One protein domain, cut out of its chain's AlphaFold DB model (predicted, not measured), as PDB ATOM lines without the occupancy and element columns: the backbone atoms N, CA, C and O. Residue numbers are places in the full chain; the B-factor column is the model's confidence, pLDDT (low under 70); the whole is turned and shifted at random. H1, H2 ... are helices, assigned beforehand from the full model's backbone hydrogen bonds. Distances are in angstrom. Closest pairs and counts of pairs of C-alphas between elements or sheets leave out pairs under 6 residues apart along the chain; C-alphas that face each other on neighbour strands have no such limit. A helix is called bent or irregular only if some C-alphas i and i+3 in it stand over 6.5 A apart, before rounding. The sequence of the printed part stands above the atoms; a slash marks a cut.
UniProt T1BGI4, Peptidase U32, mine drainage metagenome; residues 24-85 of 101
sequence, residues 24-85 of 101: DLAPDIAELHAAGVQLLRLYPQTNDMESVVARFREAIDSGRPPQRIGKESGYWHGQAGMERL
ATOM      1  N   ASP A  24     187.071 245.928 167.118       87.25
ATOM      2  CA  ASP A  24     186.126 246.965 166.686       87.25
ATOM      3  C   ASP A  24     185.074 247.216 167.764       87.25
ATOM      4  O   ASP A  24     184.202 246.377 167.973       87.25
ATOM      5  N   LEU A  25     185.147 248.379 168.414       88.75
ATOM      6  CA  LEU A  25     184.189 248.837 169.427       88.75
ATOM      7  C   LEU A  25     183.183 249.869 168.891       88.75
ATOM      8  O   LEU A  25     182.435 250.456 169.669       88.75
ATOM      9  N   ALA A  26     183.137 250.118 167.577       91.12
ATOM     10  CA  ALA A  26     182.173 251.066 167.017       91.12
ATOM     11  C   ALA A  26     180.696 250.729 167.327       91.12
ATOM     12  O   ALA A  26     179.933 251.660 167.588       91.12
ATOM     13  N   PRO A  27     180.266 249.447 167.354       90.94
ATOM     14  CA  PRO A  27     178.899 249.100 167.750       90.94
ATOM     15  C   PRO A  27     178.575 249.448 169.211       90.94
ATOM     16  O   PRO A  27     177.407 249.623 169.546       90.94
ATOM     17  N   ASP A  28     179.588 249.571 170.073       90.62
ATOM     18  CA  ASP A  28     179.432 249.742 171.521       90.62
ATOM     19  C   ASP A  28     179.590 251.210 171.964       90.62
ATOM     20  O   ASP A  28     179.589 251.507 173.155       90.62
ATOM     21  N   ILE A  29     179.718 252.162 171.028       91.88
ATOM     22  CA  ILE A  29     179.997 253.582 171.329       91.88
ATOM     23  C   ILE A  29     178.975 254.194 172.294       91.88
ATOM     24  O   ILE A  29     179.356 254.942 173.193       91.88
ATOM     25  N   ALA A  30     177.690 253.867 172.140       90.44
ATOM     26  CA  ALA A  30     176.647 254.375 173.029       90.44
ATOM     27  C   ALA A  30     176.812 253.851 174.468       90.44
ATOM     28  O   ALA A  30     176.670 254.613 175.425       90.44
ATOM     29  N   GLU A  31     177.156 252.569 174.619       90.94
ATOM     30  CA  GLU A  31     177.424 251.938 175.914       90.94
ATOM     31  C   GLU A  31     178.689 252.521 176.557       90.94
ATOM     32  O   GLU A  31     178.671 252.922 177.719       90.94
ATOM     33  N   LEU A  32     179.766 252.651 175.781       91.12
ATOM     34  CA  LEU A  32     181.029 253.257 176.204       91.12
ATOM     35  C   LEU A  32     180.827 254.693 176.700       91.12
ATOM     36  O   LEU A  32     181.337 255.067 177.758       91.12
ATOM     37  N   HIS A  33     180.046 255.485 175.965       92.12
ATOM     38  CA  HIS A  33     179.715 256.848 176.360       92.12
ATOM     39  C   HIS A  33     178.899 256.879 177.662       92.12
ATOM     40  O   HIS A  33     179.209 257.661 178.561       92.12
ATOM     41  N   ALA A  34     177.905 255.995 177.815       92.69
ATOM     42  CA  ALA A  34     177.134 255.866 179.054       92.69
ATOM     43  C   ALA A  34     177.998 255.426 180.252       92.69
ATOM     44  O   ALA A  34     177.735 255.835 181.383       92.69
ATOM     45  N   ALA A  35     179.060 254.654 180.007       92.44
ATOM     46  CA  ALA A  35     180.062 254.274 181.001       92.44
ATOM     47  C   ALA A  35     181.084 255.391 181.318       92.44
ATOM     48  O   ALA A  35     181.977 255.194 182.143       92.44
ATOM     49  N   GLY A  36     180.971 256.568 180.688       94.19
ATOM     50  CA  GLY A  36     181.833 257.728 180.931       94.19
ATOM     51  C   GLY A  36     183.123 257.763 180.105       94.19
ATOM     52  O   GLY A  36     183.996 258.596 180.371       94.19
ATOM     53  N   VAL A  37     183.267 256.891 179.101       92.25
ATOM     54  CA  VAL A  37     184.406 256.917 178.174       92.25
ATOM     55  C   VAL A  37     184.267 258.110 177.230       92.25
ATOM     56  O   VAL A  37     183.278 258.246 176.515       92.25
ATOM     57  N   GLN A  38     185.287 258.967 177.206       90.44
ATOM     58  CA  GLN A  38     185.298 260.200 176.403       90.44
ATOM     59  C   GLN A  38     186.289 260.154 175.237       90.44
ATOM     60  O   GLN A  38     186.287 261.040 174.385       90.44
ATOM     61  N   LEU A  39     187.158 259.141 175.200       90.50
ATOM     62  CA  LEU A  39     188.209 259.025 174.200       90.50
ATOM     63  C   LEU A  39     188.347 257.579 173.731       90.50
ATOM     64  O   LEU A  39     188.573 256.675 174.534       90.50
ATOM     65  N   LEU A  40     188.283 257.392 172.415       88.38
ATOM     66  CA  LEU A  40     188.623 256.144 171.746       88.38
ATOM     67  C   LEU A  40     189.889 256.352 170.925       88.38
ATOM     68  O   LEU A  40     190.009 257.310 170.163       88.38
ATOM     69  N   ARG A  41     190.848 255.442 171.091       89.38
ATOM     70  CA  ARG A  41     192.086 255.435 170.317       89.38
ATOM     71  C   ARG A  41     191.943 254.458 169.163       89.38
ATOM     72  O   ARG A  41     191.768 253.264 169.385       89.38
ATOM     73  N   LEU A  42     192.111 254.962 167.949       87.88
ATOM     74  CA  LEU A  42     192.274 254.119 166.775       87.88
ATOM     75  C   LEU A  42     193.751 253.770 166.600       87.88
ATOM     76  O   LEU A  42     194.633 254.621 166.753       87.88
ATOM     77  N   TYR A  43     194.021 252.508 166.292       83.44
ATOM     78  CA  TYR A  43     195.355 252.074 165.902       83.44
ATOM     79  C   TYR A  43     195.511 252.271 164.392       83.44
ATOM     80  O   TYR A  43     194.643 251.815 163.647       83.44
ATOM     81  N   PRO A  44     196.584 252.942 163.930       80.44
ATOM     82  CA  PRO A  44     196.835 253.107 162.506       80.44
ATOM     83  C   PRO A  44     196.908 251.751 161.807       80.44
ATOM     84  O   PRO A  44     197.693 250.889 162.206       80.44
ATOM     85  N   GLN A  45     196.103 251.587 160.763       79.19
ATOM     86  CA  GLN A  45     196.196 250.462 159.840       79.19
ATOM     87  C   GLN A  45     196.969 250.894 158.592       79.19
ATOM     88  O   GLN A  45     196.929 252.061 158.203       79.19
ATOM     89  N   THR A  46     197.688 249.964 157.961       79.50
ATOM     90  CA  THR A  46     198.428 250.240 156.716       79.50
ATOM     91  C   THR A  46     197.508 250.587 155.552       79.50
ATOM     92  O   THR A  46     197.922 251.312 154.653       79.50
ATOM     93  N   ASN A  47     196.267 250.096 155.585       81.00
ATOM     94  CA  ASN A  47     195.301 250.261 154.511       81.00
ATOM     95  C   ASN A  47     194.040 250.953 155.040       81.00
ATOM     96  O   ASN A  47     193.575 250.641 156.133       81.00
ATOM     97  N   ASP A  48     193.493 251.863 154.233       85.50
ATOM     98  CA  ASP A  48     192.140 252.424 154.361       85.50
ATOM     99  C   ASP A  48     191.769 253.015 155.740       85.50
ATOM    100  O   ASP A  48     190.633 252.947 156.211       85.50
ATOM    101  N   MET A  49     192.746 253.639 156.406       90.31
ATOM    102  CA  MET A  49     192.539 254.275 157.712       90.31
ATOM    103  C   MET A  49     191.502 255.413 157.661       90.31
ATOM    104  O   MET A  49     190.816 255.666 158.649       90.31
ATOM    105  N   GLU A  50     191.361 256.086 156.516       92.75
ATOM    106  CA  GLU A  50     190.355 257.133 156.312       92.75
ATOM    107  C   GLU A  50     188.931 256.589 156.484       92.75
ATOM    108  O   GLU A  50     188.154 257.149 157.260       92.75
ATOM    109  N   SER A  51     188.614 255.450 155.860       91.19
ATOM    110  CA  SER A  51     187.302 254.809 155.995       91.19
ATOM    111  C   SER A  51     187.039 254.328 157.422       91.19
ATOM    112  O   SER A  51     185.917 254.445 157.919       91.19
ATOM    113  N   VAL A  52     188.072 253.849 158.127       90.88
ATOM    114  CA  VAL A  52     187.961 253.498 159.553       90.88
ATOM    115  C   VAL A  52     187.572 254.728 160.373       90.88
ATOM    116  O   VAL A  52     186.617 254.672 161.148       90.88
ATOM    117  N   VAL A  53     188.262 255.857 160.187       93.81
ATOM    118  CA  VAL A  53     187.957 257.109 160.899       93.81
ATOM    119  C   VAL A  53     186.541 257.589 160.584       93.81
ATOM    120  O   VAL A  53     185.787 257.897 161.510       93.81
ATOM    121  N   ALA A  54     186.159 257.612 159.305       94.62
ATOM    122  CA  ALA A  54     184.831 258.039 158.868       94.62
ATOM    123  C   ALA A  54     183.722 257.185 159.498       94.62
ATOM    124  O   ALA A  54     182.757 257.727 160.032       94.62
ATOM    125  N   ARG A  55     183.899 255.859 159.536       93.69
ATOM    126  CA  ARG A  55     182.943 254.933 160.157       93.69
ATOM    127  C   ARG A  55     182.761 255.187 161.655       93.69
ATOM    128  O   ARG A  55     181.632 255.201 162.141       93.69
ATOM    129  N   PHE A  56     183.852 255.384 162.402       93.75
ATOM    130  CA  PHE A  56     183.754 255.719 163.829       93.75
ATOM    131  C   PHE A  56     183.088 257.081 164.038       93.75
ATOM    132  O   PHE A  56     182.295 257.239 164.965       93.75
ATOM    133  N   ARG A  57     183.365 258.051 163.160       95.12
ATOM    134  CA  ARG A  57     182.730 259.367 163.215       95.12
ATOM    135  C   ARG A  57     181.222 259.285 162.971       95.12
ATOM    136  O   ARG A  57     180.465 259.845 163.756       95.12
ATOM    137  N   GLU A  58     180.786 258.541 161.959       94.44
ATOM    138  CA  GLU A  58     179.365 258.339 161.658       94.44
ATOM    139  C   GLU A  58     178.622 257.649 162.810       94.44
ATOM    140  O   GLU A  58     177.505 258.041 163.150       94.44
ATOM    141  N   ALA A  59     179.237 256.657 163.454       92.88
ATOM    142  CA  ALA A  59     178.650 255.984 164.612       92.88
ATOM    143  C   ALA A  59     178.452 256.943 165.804       92.88
ATOM    144  O   ALA A  59     177.415 256.893 166.467       92.88
ATOM    145  N   ILE A  60     179.405 257.856 166.038       92.81
ATOM    146  CA  ILE A  60     179.284 258.916 167.054       92.81
ATOM    147  C   ILE A  60     178.169 259.896 166.684       92.81
ATOM    148  O   ILE A  60     177.304 260.177 167.508       92.81
ATOM    149  N   ASP A  61     178.179 260.406 165.451       94.19
ATOM    150  CA  ASP A  61     177.262 261.465 165.019       94.19
ATOM    151  C   ASP A  61     175.812 260.965 164.898       94.19
ATOM    152  O   ASP A  61     174.869 261.690 165.215       94.19
ATOM    153  N   SER A  62     175.613 259.722 164.453       93.12
ATOM    154  CA  SER A  62     174.280 259.133 164.281       93.12
ATOM    155  C   SER A  62     173.729 258.473 165.548       93.12
ATOM    156  O   SER A  62     172.520 258.240 165.632       93.12
ATOM    157  N   GLY A  63     174.600 258.104 166.494       88.50
ATOM    158  CA  GLY A  63     174.257 257.273 167.650       88.50
ATOM    159  C   GLY A  63     173.756 255.870 167.281       88.50
ATOM    160  O   GLY A  63     173.227 255.162 168.139       88.50
ATOM    161  N   ARG A  64     173.869 255.464 166.009       89.94
ATOM    162  CA  ARG A  64     173.429 254.153 165.528       89.94
ATOM    163  C   ARG A  64     174.616 253.195 165.506       89.94
ATOM    164  O   ARG A  64     175.642 253.532 164.919       89.94
ATOM    165  N   PRO A  65     174.482 251.994 166.091       88.50
ATOM    166  CA  PRO A  65     175.565 251.024 166.087       88.50
ATOM    167  C   PRO A  65     175.779 250.484 164.660       88.50
ATOM    168  O   PRO A  65     174.849 249.902 164.089       88.50
ATOM    169  N   PRO A  66     176.970 250.653 164.058       90.31
ATOM    170  CA  PRO A  66     177.288 250.028 162.780       90.31
ATOM    171  C   PRO A  66     177.472 248.511 162.947       90.31
ATOM    172  O   PRO A  66     177.633 247.995 164.053       90.31
ATOM    173  N   GLN A  67     177.510 247.775 161.835       87.69
ATOM    174  CA  GLN A  67     177.860 246.352 161.859       87.69
ATOM    175  C   GLN A  67     179.312 246.159 162.312       87.69
ATOM    176  O   GLN A  67     180.200 246.807 161.761       87.69
ATOM    177  N   ARG A  68     179.563 245.237 163.249       86.19
ATOM    178  CA  ARG A  68     180.911 244.924 163.752       86.19
ATOM    179  C   ARG A  68     181.817 244.344 162.659       86.19
ATOM    180  O   ARG A  68     181.406 243.434 161.935       86.19
ATOM    181  N   ILE A  69     183.053 244.830 162.592       84.06
ATOM    182  CA  ILE A  69     184.121 244.346 161.707       84.06
ATOM    183  C   ILE A  69     185.169 243.596 162.545       84.06
ATOM    184  O   ILE A  69     185.540 244.046 163.621       84.06
ATOM    185  N   GLY A  70     185.671 242.461 162.052       73.88
ATOM    186  CA  GLY A  70     186.633 241.621 162.781       73.88
ATOM    187  C   GLY A  70     185.964 240.552 163.653       73.88
ATOM    188  O   GLY A  70     184.739 240.534 163.812       73.88
ATOM    189  N   LYS A  71     186.756 239.593 164.157       64.19
ATOM    190  CA  LYS A  71     186.216 238.399 164.831       64.19
ATOM    191  C   LYS A  71     186.427 238.391 166.343       64.19
ATOM    192  O   LYS A  71     185.798 237.565 166.995       64.19
ATOM    193  N   GLU A  72     187.246 239.284 166.903       65.75
ATOM    194  CA  GLU A  72     187.787 239.111 168.257       65.75
ATOM    195  C   GLU A  72     187.836 240.425 169.052       65.75
ATOM    196  O   GLU A  72     188.523 241.370 168.676       65.75
ATOM    197  N   SER A  73     187.106 240.465 170.174       67.31
ATOM    198  CA  SER A  73     187.425 241.279 171.360       67.31
ATOM    199  C   SER A  73     186.412 241.008 172.479       67.31
ATOM    200  O   SER A  73     185.624 241.877 172.860       67.31
ATOM    201  N   GLY A  74     186.431 239.801 173.047       72.12
ATOM    202  CA  GLY A  74     185.535 239.452 174.155       72.12
ATOM    203  C   GLY A  74     185.760 240.253 175.444       72.12
ATOM    204  O   GLY A  74     184.844 240.362 176.256       72.12
ATOM    205  N   TYR A  75     186.938 240.868 175.621       80.50
ATOM    206  CA  TYR A  75     187.338 241.508 176.880       80.50
ATOM    207  C   TYR A  75     186.383 242.598 177.368       80.50
ATOM    208  O   TYR A  75     186.101 242.648 178.564       80.50
ATOM    209  N   TRP A  76     185.863 243.443 176.470       80.62
ATOM    210  CA  TRP A  76     184.894 244.480 176.849       80.62
ATOM    211  C   TRP A  76     183.605 243.872 177.426       80.62
ATOM    212  O   TRP A  76     183.041 244.396 178.378       80.62
ATOM    213  N   HIS A  77     183.201 242.702 176.928       80.25
ATOM    214  CA  HIS A  77     181.993 241.990 177.351       80.25
ATOM    215  C   HIS A  77     182.264 240.900 178.407       80.25
ATOM    216  O   HIS A  77     181.438 240.008 178.611       80.25
ATOM    217  N   GLY A  78     183.435 240.921 179.057       81.94
ATOM    218  CA  GLY A  78     183.820 239.925 180.065       81.94
ATOM    219  C   GLY A  78     184.066 238.511 179.516       81.94
ATOM    220  O   GLY A  78     184.083 237.556 180.288       81.94
ATOM    221  N   GLN A  79     184.245 238.372 178.201       81.44
ATOM    222  CA  GLN A  79     184.530 237.116 177.505       81.44
ATOM    223  C   GLN A  79     186.020 236.988 177.158       81.44
ATOM    224  O   GLN A  79     186.793 237.949 177.256       81.44
ATOM    225  N   ALA A  80     186.446 235.799 176.724       79.38
ATOM    226  CA  ALA A  80     187.822 235.606 176.277       79.38
ATOM    227  C   ALA A  80     188.117 236.471 175.037       79.38
ATOM    228  O   ALA A  80     187.287 236.606 174.145       79.38
ATOM    229  N   GLY A  81     189.321 237.046 174.941       69.00
ATOM    230  CA  GLY A  81     189.680 237.960 173.845       69.00
ATOM    231  C   GLY A  81     189.470 237.380 172.441       69.00
ATOM    232  O   GLY A  81     188.992 238.097 171.569       69.00
ATOM    233  N   MET A  82     189.742 236.081 172.270       68.06
ATOM    234  CA  MET A  82     189.580 235.325 171.014       68.06
ATOM    235  C   MET A  82     188.150 234.802 170.786       68.06
ATOM    236  O   MET A  82     187.903 234.009 169.877       68.06
ATOM    237  N   GLU A  83     187.201 235.168 171.646       71.12
ATOM    238  CA  GLU A  83     185.817 234.736 171.525       71.12
ATOM    239  C   GLU A  83     185.047 235.628 170.555       71.12
ATOM    240  O   GLU A  83     185.136 236.861 170.579       71.12
ATOM    241  N   ARG A  84     184.271 234.977 169.686       65.38
ATOM    242  CA  ARG A  84     183.483 235.652 168.664       65.38
ATOM    243  C   ARG A  84     182.241 236.278 169.280       65.38
ATOM    244  O   ARG A  84     181.361 235.576 169.770       65.38
ATOM    245  N   LEU A  85     182.122 237.591 169.133       66.19
ATOM    246  CA  LEU A  85     180.917 238.312 169.524       66.19
ATOM    247  C   LEU A  85     179.792 238.140 168.479       66.19
ATOM    248  O   LEU A  85     180.068 238.131 167.266       66.19
TER     249      LEU A  85
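What this domain is: This is residues 24 to 85 of the 101 residues of the protein "Peptidase U32" of mine drainage metagenome (UniProt T1BGI4). Two helices, H1 and H2, meet at a steep tilt, joined by a wide loop, residues 35 to 48, whose far end sticks out at residues 45 to 48. The rest leads away to a short helix, H3, set off from both. The printed part has 62 residues with three named helices, H1, H2, H3, and no named strand; the class is all helix, with 27 residues in named elements, under half. It is compact, radius of gyration of the C-alphas 11.9 A, spanning 29 by 29 by 19 A.

How they stand to each other: H1, residues 26 to 34, touches residues 55 to 60 of H2, residues 49 to 62; the closest C-alphas, of Ala 26 and Phe 56, are 5.9 A apart. Their lines stand at a steep tilt of 45 degrees, the same way. H3, residues 74 to 77, is apart from both. Every O i to N i+4 pair is within hydrogen-bond range in H2, 3 of 5 in H1; H3 is too short for one.

Where its parts are: H1, 13.9 A long, begins at C-alpha 26 (182.173, 251.066, 167.017) and is irregular: C-alphas 27 and 30 are 7.8 A apart. H2 is 20.0 A long. H3 ends at C-alpha 77 (181.993, 241.990, 177.351).

The domain as a whole: Both links are long. The printed part has no cut. Residues 71 to 73, 81 to 82 and 84 to 85 have pLDDT under 70.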